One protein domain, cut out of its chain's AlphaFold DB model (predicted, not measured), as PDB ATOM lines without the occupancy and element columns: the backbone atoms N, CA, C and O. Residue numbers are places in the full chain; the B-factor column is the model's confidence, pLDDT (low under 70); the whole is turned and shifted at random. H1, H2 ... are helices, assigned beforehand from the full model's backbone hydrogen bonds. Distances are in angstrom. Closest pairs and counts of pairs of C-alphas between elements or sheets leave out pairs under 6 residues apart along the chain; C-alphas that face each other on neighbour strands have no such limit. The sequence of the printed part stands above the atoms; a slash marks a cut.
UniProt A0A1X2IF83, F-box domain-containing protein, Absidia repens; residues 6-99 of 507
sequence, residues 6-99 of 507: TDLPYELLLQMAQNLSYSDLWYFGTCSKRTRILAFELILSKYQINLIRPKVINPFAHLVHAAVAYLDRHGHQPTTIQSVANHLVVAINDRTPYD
ATOM      1  N   THR A   6     -14.971 -52.609  53.072       92.31
ATOM      2  CA  THR A   6     -14.489 -51.761  54.174       92.31
ATOM      3  C   THR A   6     -14.018 -52.536  55.399       92.31
ATOM      4  O   THR A   6     -13.382 -51.944  56.262       92.31
ATOM      5  N   ASP A   7     -14.359 -53.821  55.498       94.94
ATOM      6  CA  ASP A   7     -14.013 -54.662  56.647       94.94
ATOM      7  C   ASP A   7     -12.677 -55.393  56.423       94.94
ATOM      8  O   ASP A   7     -12.187 -56.093  57.308       94.94
ATOM      9  N   LEU A   8     -12.090 -55.253  55.228       96.12
ATOM     10  CA  LEU A   8     -10.789 -55.823  54.905       96.12
ATOM     11  C   LEU A   8      -9.665 -55.033  55.595       96.12
ATOM     12  O   LEU A   8      -9.756 -53.808  55.700       96.12
ATOM     13  N   PRO A   9      -8.574 -55.708  56.010       96.94
ATOM     14  CA  PRO A   9      -7.377 -55.036  56.502       96.94
ATOM     15  C   PRO A   9      -6.856 -54.011  55.493       96.94
ATOM     16  O   PRO A   9      -6.839 -54.263  54.281       96.94
ATOM     17  N   TYR A  10      -6.408 -52.865  55.998       95.69
ATOM     18  CA  TYR A  10      -5.964 -51.749  55.168       95.69
ATOM     19  C   TYR A  10      -4.793 -52.131  54.253       95.69
ATOM     20  O   TYR A  10      -4.732 -51.703  53.104       95.69
ATOM     21  N   GLU A  11      -3.905 -53.006  54.715       96.56
ATOM     22  CA  GLU A  11      -2.761 -53.514  53.957       96.56
ATOM     23  C   GLU A  11      -3.207 -54.263  52.698       96.56
ATOM     24  O   GLU A  11      -2.616 -54.102  51.629       96.56
ATOM     25  N   LEU A  12      -4.286 -55.044  52.802       97.06
ATOM     26  CA  LEU A  12      -4.850 -55.776  51.672       97.06
ATOM     27  C   LEU A  12      -5.507 -54.812  50.676       97.06
ATOM     28  O   LEU A  12      -5.339 -54.953  49.465       97.06
ATOM     29  N   LEU A  13      -6.212 -53.797  51.183       96.88
ATOM     30  CA  LEU A  13      -6.799 -52.738  50.359       96.88
ATOM     31  C   LEU A  13      -5.717 -51.939  49.626       96.88
ATOM     32  O   LEU A  13      -5.883 -51.618  48.450       96.88
ATOM     33  N   LEU A  14      -4.581 -51.686  50.276       96.44
ATOM     34  CA  LEU A  14      -3.435 -51.022  49.666       96.44
ATOM     35  C   LEU A  14      -2.793 -51.889  48.574       96.44
ATOM     36  O   LEU A  14      -2.475 -51.376  47.501       96.44
ATOM     37  N   GLN A  15      -2.662 -53.200  48.793       97.06
ATOM     38  CA  GLN A  15      -2.196 -54.141  47.764       97.06
ATOM     39  C   GLN A  15      -3.151 -54.209  46.565       97.06
ATOM     40  O   GLN A  15      -2.708 -54.208  45.416       97.06
ATOM     41  N   MET A  16      -4.468 -54.205  46.792       96.62
ATOM     42  CA  MET A  16      -5.447 -54.101  45.704       96.62
ATOM     43  C   MET A  16      -5.290 -52.773  44.957       96.62
ATOM     44  O   MET A  16      -5.223 -52.758  43.729       96.62
ATOM     45  N   ALA A  17      -5.143 -51.667  45.688       96.31
ATOM     46  CA  ALA A  17      -4.965 -50.341  45.116       96.31
ATOM     47  C   ALA A  17      -3.683 -50.207  44.285       96.31
ATOM     48  O   ALA A  17      -3.673 -49.444  43.320       96.31
ATOM     49  N   GLN A  18      -2.610 -50.947  44.588       95.62
ATOM     50  CA  GLN A  18      -1.396 -50.966  43.759       95.62
ATOM     51  C   GLN A  18      -1.687 -51.409  42.318       95.62
ATOM     52  O   GLN A  18      -1.101 -50.845  41.394       95.62
ATOM     53  N   ASN A  19      -2.656 -52.308  42.126       96.62
ATOM     54  CA  ASN A  19      -3.058 -52.828  40.816       96.62
ATOM     55  C   ASN A  19      -4.101 -51.963  40.089       96.62
ATOM     56  O   ASN A  19      -4.378 -52.200  38.917       96.62
ATOM     57  N   LEU A  20      -4.690 -50.975  40.765       95.44
ATOM     58  CA  LEU A  20      -5.710 -50.099  40.188       95.44
ATOM     59  C   LEU A  20      -5.098 -48.805  39.651       95.44
ATOM     60  O   LEU A  20      -4.190 -48.239  40.264       95.44
ATOM     61  N   SER A  21      -5.604 -48.306  38.525       94.31
ATOM     62  CA  SER A  21      -5.218 -46.984  38.024       94.31
ATOM     63  C   SER A  21      -5.753 -45.874  38.941       94.31
ATOM     64  O   SER A  21      -6.616 -46.113  39.796       94.31
ATOM     65  N   TYR A  22      -5.259 -44.643  38.780       93.81
ATOM     66  CA  TYR A  22      -5.792 -43.515  39.547       93.81
ATOM     67  C   TYR A  22      -7.271 -43.321  39.214       93.81
ATOM     68  O   TYR A  22      -8.095 -43.081  40.099       93.81
ATOM     69  N   SER A  23      -7.615 -43.465  37.932       93.56
ATOM     70  CA  SER A  23      -8.980 -43.296  37.452       93.56
ATOM     71  C   SER A  23      -9.956 -44.315  38.047       93.56
ATOM     72  O   SER A  23     -11.086 -43.952  38.378       93.56
ATOM     73  N   ASP A  24      -9.510 -45.554  38.268       95.44
ATOM     74  CA  ASP A  24     -10.324 -46.607  38.880       95.44
ATOM     75  C   ASP A  24     -10.521 -46.367  40.376       95.44
ATOM     76  O   ASP A  24     -11.633 -46.506  40.888       95.44
ATOM     77  N   LEU A  25      -9.463 -45.945  41.076       94.75
ATOM     78  CA  LEU A  25      -9.539 -45.572  42.491       94.75
ATOM     79  C   LEU A  25     -10.464 -44.372  42.704       94.75
ATOM     80  O   LEU A  25     -11.272 -44.365  43.634       94.75
ATOM     81  N   TRP A  26     -10.391 -43.376  41.819       92.94
ATOM     82  CA  TRP A  26     -11.303 -42.240  41.849       92.94
ATOM     83  C   TRP A  26     -12.747 -42.672  41.592       92.94
ATOM     84  O   TRP A  26     -13.633 -42.339  42.381       92.94
ATOM     85  N   TYR A  27     -12.986 -43.467  40.545       92.25
ATOM     86  CA  TYR A  27     -14.314 -43.991  40.232       92.25
ATOM     87  C   TYR A  27     -14.897 -44.785  41.410       92.25
ATOM     88  O   TYR A  27     -16.035 -44.540  41.813       92.25
ATOM     89  N   PHE A  28     -14.097 -45.635  42.055       93.94
ATOM     90  CA  PHE A  28     -14.474 -46.350  43.278       93.94
ATOM     91  C   PHE A  28     -14.911 -45.403  44.416       93.94
ATOM     92  O   PHE A  28     -15.904 -45.656  45.113       93.94
ATOM     93  N   GLY A  29     -14.231 -44.263  44.563       90.06
ATOM     94  CA  GLY A  29     -14.602 -43.205  45.504       90.06
ATOM     95  C   GLY A  29     -15.935 -42.512  45.194       90.06
ATOM     96  O   GLY A  29     -16.561 -41.952  46.098       90.06
ATOM     97  N   THR A  30     -16.415 -42.571  43.948       87.00
ATOM     98  CA  THR A  30     -17.714 -41.992  43.557       87.00
ATOM     99  C   THR A  30     -18.908 -42.897  43.874       87.00
ATOM    100  O   THR A  30     -20.015 -42.389  44.046       87.00
ATOM    101  N   CYS A  31     -18.695 -44.206  44.046       89.56
ATOM    102  CA  CYS A  31     -19.771 -45.188  44.215       89.56
ATOM    103  C   CYS A  31     -20.572 -45.041  45.523       89.56
ATOM    104  O   CYS A  31     -21.753 -45.379  45.565       89.56
ATOM    105  N   SER A  32     -19.959 -44.579  46.620       91.88
ATOM    106  CA  SER A  32     -20.646 -44.413  47.909       91.88
ATOM    107  C   SER A  32     -19.913 -43.450  48.848       91.88
ATOM    108  O   SER A  32     -18.726 -43.175  48.684       91.88
ATOM    109  N   LYS A  33     -20.588 -42.975  49.907       85.56
ATOM    110  CA  LYS A  33     -19.953 -42.133  50.942       85.56
ATOM    111  C   LYS A  33     -18.829 -42.853  51.697       85.56
ATOM    112  O   LYS A  33     -17.838 -42.219  52.038       85.56
ATOM    113  N   ARG A  34     -18.979 -44.157  51.964       87.44
ATOM    114  CA  ARG A  34     -17.967 -44.953  52.683       87.44
ATOM    115  C   ARG A  34     -16.749 -45.225  51.804       87.44
ATOM    116  O   ARG A  34     -15.626 -45.005  52.241       87.44
ATOM    117  N   THR A  35     -16.974 -45.630  50.554       92.00
ATOM    118  CA  THR A  35     -15.885 -45.868  49.593       92.00
ATOM    119  C   THR A  35     -15.149 -44.587  49.231       92.00
ATOM    120  O   THR A  35     -13.966 -44.651  48.945       92.00
ATOM    121  N   ARG A  36     -15.797 -43.420  49.317       89.19
ATOM    122  CA  ARG A  36     -15.143 -42.120  49.139       89.19
ATOM    123  C   ARG A  36     -13.999 -41.883  50.125       89.19
ATOM    124  O   ARG A  36     -12.923 -41.486  49.698       89.19
ATOM    125  N   ILE A  37     -14.226 -42.122  51.419       89.81
ATOM    126  CA  ILE A  37     -13.200 -41.930  52.458       89.81
ATOM    127  C   ILE A  37     -12.030 -42.880  52.199       89.81
ATOM    128  O   ILE A  37     -10.891 -42.439  52.094       89.81
ATOM    129  N   LEU A  38     -12.340 -44.161  51.979       92.94
ATOM    130  CA  LEU A  38     -11.332 -45.173  51.686       92.94
ATOM    131  C   LEU A  38     -10.548 -44.858  50.402       92.94
ATOM    132  O   LEU A  38      -9.327 -44.948  50.382       92.94
ATOM    133  N   ALA A  39     -11.226 -44.450  49.329       92.88
ATOM    134  CA  ALA A  39     -10.582 -44.061  48.079       92.88
ATOM    135  C   ALA A  39      -9.613 -42.895  48.288       92.88
ATOM    136  O   ALA A  39      -8.518 -42.915  47.736       92.88
ATOM    137  N   PHE A  40      -9.977 -41.904  49.108       89.81
ATOM    138  CA  PHE A  40      -9.074 -40.804  49.434       89.81
ATOM    139  C   PHE A  40      -7.843 -41.263  50.213       89.81
ATOM    140  O   PHE A  40      -6.742 -40.832  49.881       89.81
ATOM    141  N   GLU A  41      -7.997 -42.146  51.198       92.06
ATOM    142  CA  GLU A  41      -6.867 -42.705  51.956       92.06
ATOM    143  C   GLU A  41      -5.927 -43.518  51.056       92.06
ATOM    144  O   GLU A  41      -4.703 -43.361  51.119       92.06
ATOM    145  N   LEU A  42      -6.493 -44.319  50.149       94.31
ATOM    146  CA  LEU A  42      -5.735 -45.092  49.167       94.31
ATOM    147  C   LEU A  42      -5.022 -44.186  48.153       94.31
ATOM    148  O   LEU A  42      -3.846 -44.404  47.865       94.31
ATOM    149  N   ILE A  43      -5.693 -43.149  47.638       92.12
ATOM    150  CA  ILE A  43      -5.095 -42.170  46.716       92.12
ATOM    151  C   ILE A  43      -3.964 -41.405  47.407       92.12
ATOM    152  O   ILE A  43      -2.893 -41.243  46.820       92.12
ATOM    153  N   LEU A  44      -4.176 -40.971  48.651       90.50
ATOM    154  CA  LEU A  44      -3.160 -40.299  49.453       90.50
ATOM    155  C   LEU A  44      -1.943 -41.206  49.651       90.50
ATOM    156  O   LEU A  44      -0.820 -40.788  49.393       90.50
ATOM    157  N   SER A  45      -2.165 -42.463  50.031       92.88
ATOM    158  CA  SER A  45      -1.085 -43.414  50.308       92.88
ATOM    159  C   SER A  45      -0.297 -43.796  49.054       92.88
ATOM    160  O   SER A  45       0.926 -43.911  49.106       92.88
ATOM    161  N   LYS A  46      -0.982 -43.979  47.917       91.50
ATOM    162  CA  LYS A  46      -0.364 -44.427  46.661       91.50
ATOM    163  C   LYS A  46       0.292 -43.292  45.875       91.50
ATOM    164  O   LYS A  46       1.396 -43.467  45.372       91.50
ATOM    165  N   TYR A  47      -0.381 -42.151  45.741       87.25
ATOM    166  CA  TYR A  47       0.057 -41.056  44.866       87.25
ATOM    167  C   TYR A  47       0.634 -39.862  45.624       87.25
ATOM    168  O   TYR A  47       1.132 -38.931  44.994       87.25
ATOM    169  N   GLN A  48       0.561 -39.858  46.960       88.06
ATOM    170  CA  GLN A  48       0.991 -38.735  47.801       88.06
ATOM    171  C   GLN A  48       0.300 -37.411  47.428       88.06
ATOM    172  O   GLN A  48       0.832 -36.325  47.656       88.06
ATOM    173  N   ILE A  49      -0.901 -37.487  46.838       81.56
ATOM    174  CA  ILE A  49      -1.705 -36.315  46.485       81.56
ATOM    175  C   ILE A  49      -2.516 -35.933  47.719       81.56
ATOM    176  O   ILE A  49      -3.588 -36.481  47.984       81.56
ATOM    177  N   ASN A  50      -1.982 -34.991  48.495       79.50
ATOM    178  CA  ASN A  50      -2.634 -34.498  49.698       79.50
ATOM    179  C   ASN A  50      -3.567 -33.321  49.383       79.50
ATOM    180  O   ASN A  50      -3.201 -32.153  49.498       79.50
ATOM    181  N   LEU A  51      -4.791 -33.655  48.975       70.00
ATOM    182  CA  LEU A  51      -5.871 -32.690  48.740       70.00
ATOM    183  C   LEU A  51      -6.700 -32.388  49.997       70.00
ATOM    184  O   LEU A  51      -7.508 -31.458  50.003       70.00
ATOM    185  N   ILE A  52      -6.505 -33.163  51.065       64.12
ATOM    186  CA  ILE A  52      -7.290 -33.075  52.293       64.12
ATOM    187  C   ILE A  52      -6.421 -32.424  53.360       64.12
ATOM    188  O   ILE A  52      -5.683 -33.086  54.089       64.12
ATOM    189  N   ARG A  53      -6.556 -31.105  53.527       64.44
ATOM    190  CA  ARG A  53      -6.159 -30.516  54.807       64.44
ATOM    191  C   ARG A  53      -7.126 -31.050  55.871       64.44
ATOM    192  O   ARG A  53      -8.336 -30.931  55.675       64.44
ATOM    193  N   PRO A  54      -6.648 -31.559  57.022       52.62
ATOM    194  CA  PRO A  54      -7.462 -32.280  58.015       52.62
ATOM    195  C   PRO A  54      -8.594 -31.467  58.676       52.62
ATOM    196  O   PRO A  54      -9.264 -31.961  59.575       52.62
ATOM    197  N   LYS A  55      -8.823 -30.213  58.266       58.03
ATOM    198  CA  LYS A  55      -9.866 -29.330  58.812       58.03
ATOM    199  C   LYS A  55     -10.734 -28.639  57.756       58.03
ATOM    200  O   LYS A  55     -11.688 -27.964  58.130       58.03
ATOM    201  N   VAL A  56     -10.414 -28.773  56.466       59.84
ATOM    202  CA  VAL A  56     -11.180 -28.170  55.367       59.84
ATOM    203  C   VAL A  56     -11.098 -29.127  54.186       59.84
ATOM    204  O   VAL A  56     -10.063 -29.212  53.527       59.84
ATOM    205  N   ILE A  57     -12.175 -29.877  53.941       61.84
ATOM    206  CA  ILE A  57     -12.333 -30.574  52.664       61.84
ATOM    207  C   ILE A  57     -12.426 -29.466  51.626       61.84
ATOM    208  O   ILE A  57     -13.367 -28.678  51.665       61.84
ATOM    209  N   ASN A  58     -11.420 -29.359  50.759       65.50
ATOM    210  CA  ASN A  58     -11.472 -28.404  49.666       65.50
ATOM    211  C   ASN A  58     -12.721 -28.747  48.823       65.50
ATOM    212  O   ASN A  58     -12.798 -29.887  48.345       65.50
ATOM    213  N   PRO A  59     -13.688 -27.824  48.643       65.94
ATOM    214  CA  PRO A  59     -14.895 -28.073  47.841       65.94
ATOM    215  C   PRO A  59     -14.552 -28.469  46.395       65.94
ATOM    216  O   PRO A  59     -15.350 -29.080  45.692       65.94
ATOM    217  N   PHE A  60     -13.324 -28.191  45.958       69.19
ATOM    218  CA  PHE A  60     -12.814 -28.500  44.629       69.19
ATOM    219  C   PHE A  60     -11.934 -29.742  44.570       69.19
ATOM    220  O   PHE A  60     -11.439 -30.076  43.494       69.19
ATOM    221  N   ALA A  61     -11.762 -30.472  45.678       77.69
ATOM    222  CA  ALA A  61     -11.009 -31.724  45.670       77.69
ATOM    223  C   ALA A  61     -11.531 -32.660  44.568       77.69
ATOM    224  O   ALA A  61     -10.752 -33.249  43.827       77.69
ATOM    225  N   HIS A  62     -12.854 -32.720  44.388       80.12
ATOM    226  CA  HIS A  62     -13.506 -33.563  43.384       80.12
ATOM    227  C   HIS A  62     -13.075 -33.226  41.951       80.12
ATOM    228  O   HIS A  62     -12.884 -34.132  41.147       80.12
ATOM    229  N   LEU A  63     -12.900 -31.936  41.641       78.88
ATOM    230  CA  LEU A  63     -12.460 -31.471  40.325       78.88
ATOM    231  C   LEU A  63     -11.001 -31.810  40.073       78.88
ATOM    232  O   LEU A  63     -10.673 -32.276  38.985       78.88
ATOM    233  N   VAL A  64     -10.140 -31.636  41.078       81.62
ATOM    234  CA  VAL A  64      -8.736 -32.037  40.951       81.62
ATOM    235  C   VAL A  64      -8.649 -33.540  40.721       81.62
ATOM    236  O   VAL A  64      -8.016 -33.970  39.763       81.62
ATOM    237  N   HIS A  65      -9.347 -34.344  41.523       85.25
ATOM    238  CA  HIS A  65      -9.369 -35.791  41.332       85.25
ATOM    239  C   HIS A  65      -9.951 -36.194  39.967       85.25
ATOM    240  O   HIS A  65      -9.397 -37.067  39.305       85.25
ATOM    241  N   ALA A  66     -11.007 -35.532  39.488       81.31
ATOM    242  CA  ALA A  66     -11.557 -35.793  38.160       81.31
ATOM    243  C   ALA A  66     -10.566 -35.450  37.033       81.31
ATOM    244  O   ALA A  66     -10.391 -36.249  36.114       81.31
ATOM    245  N   ALA A  67      -9.876 -34.309  37.118       80.44
ATOM    246  CA  ALA A  67      -8.866 -33.906  36.139       80.44
ATOM    247  C   ALA A  67      -7.681 -34.884  36.110       80.44
ATOM    248  O   ALA A  67      -7.227 -35.299  35.046       80.44
ATOM    249  N   VAL A  68      -7.212 -35.311  37.282       86.06
ATOM    250  CA  VAL A  68      -6.103 -36.262  37.420       86.06
ATOM    251  C   VAL A  68      -6.502 -37.650  36.900       86.06
ATOM    252  O   VAL A  68      -5.731 -38.278  36.180       86.06
ATOM    253  N   ALA A  69      -7.736 -38.092  37.165       88.00
ATOM    254  CA  ALA A  69      -8.296 -39.328  36.611       88.00
ATOM    255  C   ALA A  69      -8.439 -39.288  35.083       88.00
ATOM    256  O   ALA A  69      -8.225 -40.301  34.417       88.00
ATOM    257  N   TYR A  70      -8.783 -38.129  34.523       85.00
ATOM    258  CA  TYR A  70      -8.817 -37.934  33.077       85.00
ATOM    259  C   TYR A  70      -7.415 -38.079  32.466       85.00
ATOM    260  O   TYR A  70      -7.230 -38.860  31.534       85.00
ATOM    261  N   LEU A  71      -6.409 -37.402  33.026       84.38
ATOM    262  CA  LEU A  71      -5.024 -37.481  32.539       84.38
ATOM    263  C   LEU A  71      -4.456 -38.908  32.607       84.38
ATOM    264  O   LEU A  71      -3.777 -39.341  31.678       84.38
ATOM    265  N   ASP A  72      -4.784 -39.642  33.671       90.75
ATOM    266  CA  ASP A  72      -4.427 -41.055  33.845       90.75
ATOM    267  C   ASP A  72      -4.988 -41.934  32.715       90.75
ATOM    268  O   ASP A  72      -4.245 -42.682  32.078       90.75
ATOM    269  N   ARG A  73      -6.274 -41.775  32.367       88.56
ATOM    270  CA  ARG A  73      -6.903 -42.531  31.264       88.56
ATOM    271  C   ARG A  73      -6.348 -42.195  29.889       88.56
ATOM    272  O   ARG A  73      -6.333 -43.057  29.015       88.56
ATOM    273  N   HIS A  74      -5.890 -40.965  29.691       86.69
ATOM    274  CA  HIS A  74      -5.317 -40.514  28.424       86.69
ATOM    275  C   HIS A  74      -3.794 -40.726  28.343       86.69
ATOM    276  O   HIS A  74      -3.107 -40.076  27.553       86.69
ATOM    277  N   GLY A  75      -3.262 -41.673  29.124       72.44
ATOM    278  CA  GLY A  75      -1.936 -42.258  28.911       72.44
ATOM    279  C   GLY A  75      -0.769 -41.378  29.349       72.44
ATOM    280  O   GLY A  75       0.322 -41.486  28.789       72.44
ATOM    281  N   HIS A  76      -0.979 -40.480  30.310       79.00
ATOM    282  CA  HIS A  76       0.102 -39.646  30.833       79.00
ATOM    283  C   HIS A  76       0.943 -40.419  31.859       79.00
ATOM    284  O   HIS A  76       0.448 -41.304  32.554       79.00
ATOM    285  N   GLN A  77       2.239 -40.103  31.956       85.12
ATOM    286  CA  GLN A  77       3.125 -40.772  32.913       85.12
ATOM    287  C   GLN A  77       2.691 -40.479  34.368       85.12
ATOM    288  O   GLN A  77       2.294 -39.348  34.663       85.12
ATOM    289  N   PRO A  78       2.833 -41.433  35.311       79.31
ATOM    290  CA  PRO A  78       2.445 -41.249  36.716       79.31
ATOM    291  C   PRO A  78       3.086 -40.027  37.391       79.31
ATOM    292  O   PRO A  78       2.460 -39.351  38.207       79.31
ATOM    293  N   THR A  79       4.325 -39.707  37.015       81.75
ATOM    294  CA  THR A  79       5.064 -38.531  37.497       81.75
ATOM    295  C   THR A  79       4.426 -37.220  37.030       81.75
ATOM    296  O   THR A  79       4.305 -36.275  37.809       81.75
ATOM    297  N   THR A  80       3.954 -37.167  35.781       78.69
ATOM    298  CA  THR A  80       3.211 -36.028  35.226       78.69
ATOM    299  C   THR A  80       1.886 -35.841  35.952       78.69
ATOM    300  O   THR A  80       1.545 -34.724  36.325       78.69
ATOM    301  N   ILE A  81       1.169 -36.934  36.210       76.62
ATOM    302  CA  ILE A  81      -0.118 -36.936  36.917       76.62
ATOM    303  C   ILE A  81       0.038 -36.333  38.318       76.62
ATOM    304  O   ILE A  81      -0.726 -35.445  38.695       76.62
ATOM    305  N   GLN A  82       1.069 -36.744  39.061       77.56
ATOM    306  CA  GLN A  82       1.366 -36.197  40.385       77.56
ATOM    307  C   GLN A  82       1.764 -34.713  40.329       77.56
ATOM    308  O   GLN A  82       1.288 -33.914  41.135       77.56
ATOM    309  N   SER A  83       2.606 -34.325  39.365       77.38
ATOM    310  CA  SER A  83       3.014 -32.928  39.172       77.38
ATOM    311  C   SER A  83       1.820 -32.025  38.850       77.38
ATOM    312  O   SER A  83       1.649 -30.989  39.493       77.38
ATOM    313  N   VAL A  84       0.951 -32.446  37.927       75.62
ATOM    314  CA  VAL A  84      -0.256 -31.701  37.547       75.62
ATOM    315  C   VAL A  84      -1.242 -31.634  38.706       75.62
ATOM    316  O   VAL A  84      -1.773 -30.560  38.977       75.62
ATOM    317  N   ALA A  85      -1.448 -32.737  39.433       74.69
ATOM    318  CA  ALA A  85      -2.285 -32.747  40.627       74.69
ATOM    319  C   ALA A  85      -1.800 -31.707  41.643       74.69
ATOM    320  O   ALA A  85      -2.577 -30.850  42.051       74.69
ATOM    321  N   ASN A  86      -0.511 -31.733  41.994       76.19
ATOM    322  CA  ASN A  86       0.087 -30.800  42.949       76.19
ATOM    323  C   ASN A  86      -0.019 -29.347  42.474       76.19
ATOM    324  O   ASN A  86      -0.384 -28.474  43.259       76.19
ATOM    325  N   HIS A  87       0.240 -29.087  41.192       77.50
ATOM    326  CA  HIS A  87       0.121 -27.745  40.631       77.50
ATOM    327  C   HIS A  87      -1.329 -27.250  40.645       77.50
ATOM    328  O   HIS A  87      -1.573 -26.102  41.005       77.50
ATOM    329  N   LEU A  88      -2.305 -28.109  40.327       72.94
ATOM    330  CA  LEU A  88      -3.730 -27.785  40.434       72.94
ATOM    331  C   LEU A  88      -4.139 -27.513  41.884       72.94
ATOM    332  O   LEU A  88      -4.866 -26.554  42.129       72.94
ATOM    333  N   VAL A  89      -3.649 -28.304  42.847       73.56
ATOM    334  CA  VAL A  89      -3.913 -28.078  44.278       73.56
ATOM    335  C   VAL A  89      -3.430 -26.696  44.693       73.56
ATOM    336  O   VAL A  89      -4.196 -25.945  45.292       73.56
ATOM    337  N   VAL A  90      -2.178 -26.360  44.375       76.31
ATOM    338  CA  VAL A  90      -1.573 -25.064  44.709       76.31
ATOM    339  C   VAL A  90      -2.323 -23.940  44.002       76.31
ATOM    340  O   VAL A  90      -2.785 -23.015  44.654       76.31
ATOM    341  N   ALA A  91      -2.559 -24.073  42.697       70.06
ATOM    342  CA  ALA A  91      -3.266 -23.089  41.886       70.06
ATOM    343  C   ALA A  91      -4.684 -22.794  42.391       70.06
ATOM    344  O   ALA A  91      -5.103 -21.637  42.358       70.06
ATOM    345  N   ILE A  92      -5.420 -23.819  42.832       68.94
ATOM    346  CA  ILE A  92      -6.752 -23.669  43.420       68.94
ATOM    347  C   ILE A  92      -6.630 -23.072  44.816       68.94
ATOM    348  O   ILE A  92      -7.336 -22.119  45.124       68.94
ATOM    349  N   ASN A  93      -5.738 -23.590  45.661       72.69
ATOM    350  CA  ASN A  93      -5.592 -23.127  47.038       72.69
ATOM    351  C   ASN A  93      -5.144 -21.658  47.119       72.69
ATOM    352  O   ASN A  93      -5.665 -20.924  47.948       72.69
ATOM    353  N   ASP A  94      -4.243 -21.218  46.242       72.81
ATOM    354  CA  ASP A  94      -3.770 -19.829  46.180       72.81
ATOM    355  C   ASP A  94      -4.846 -18.870  45.662       72.81
ATOM    356  O   ASP A  94      -4.833 -17.679  45.972       72.81
ATOM    357  N   ARG A  95      -5.790 -19.381  44.863       66.62
ATOM    358  CA  ARG A  95      -6.870 -18.588  44.270       66.62
ATOM    359  C   ARG A  95      -8.181 -18.660  45.049       66.62
ATOM    360  O   ARG A  95      -9.030 -17.804  44.813       66.62
ATOM    361  N   THR A  96      -8.356 -19.637  45.944       65.06
ATOM    362  CA  THR A  96      -9.547 -19.791  46.795       65.06
ATOM    363  C   THR A  96      -9.500 -18.741  47.911       65.06
ATOM    364  O   THR A  96      -8.463 -18.605  48.561       65.06
ATOM    365  N   PRO A  97     -10.571 -17.969  48.164       65.50
ATOM    366  CA  PRO A  97     -10.559 -16.932  49.177       65.50
ATOM    367  C   PRO A  97     -10.524 -17.623  50.541       65.50
ATOM    368  O   PRO A  97     -11.147 -18.666  50.739       65.50
ATOM    369  N   TYR A  98      -9.852 -17.020  51.517       67.75
ATOM    370  CA  TYR A  98      -9.912 -17.509  52.901       67.75
ATOM    371  C   TYR A  98     -11.322 -17.407  53.506       67.75
ATOM    372  O   TYR A  98     -11.597 -18.026  54.536       67.75
ATOM    373  N   ASP A  99     -12.211 -16.644  52.867       71.88
ATOM    374  CA  ASP A  99     -13.584 -16.465  53.304       71.88
ATOM    375  C   ASP A  99     -14.448 -17.683  52.936       71.88
ATOM    376  O   ASP A  99     -14.832 -17.894  51.781       71.88
TER     377      ASP A  99
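Overview. This is residues 6 to 99 of the 507 residues of the protein "F-box domain-containing protein" of Absidia repens (UniProt A0A1X2IF83). Two helical hairpins, H4 with the longest helix H5 and H2 with H3, pack together through H2 and H4. H1 packs across residues 42 to 46 of H3, away from H4 and H5. The printed part has 94 residues with five named helices, H1 to H5 in order: all helix, compact, radius of gyration of the C-alphas 13.3 A, spans 39 by 31 by 20 A.

Along the chain. Find C-alpha 78 at (2.445, -41.249, 36.716); H5, residues 78 to 95, runs 25.6 A from there. H4 is residues 61 to 73, 18.5 A; H3, 33 to 47, 20.9 A; H2, 22 to 30. H1, 10 to 18, starts at (-5.964, -51.749, 55.168).

Arrangement. Look at C-alphas 68 and 81, 6.0 A apart, the closest of hairpin H4 and H5. H2 touches H4 at a steep tilt of 41 degrees, closest C-alphas 23 and 69, 4.1 A. Every O i to N i+4 pair is within hydrogen-bond range except in H3, 10 of 11.

Size, cuts and confidence. The printed part has no cut. H3 to H4 is a long link; pLDDT is under 70 at residues 52 to 60, 92 and 95 to 98.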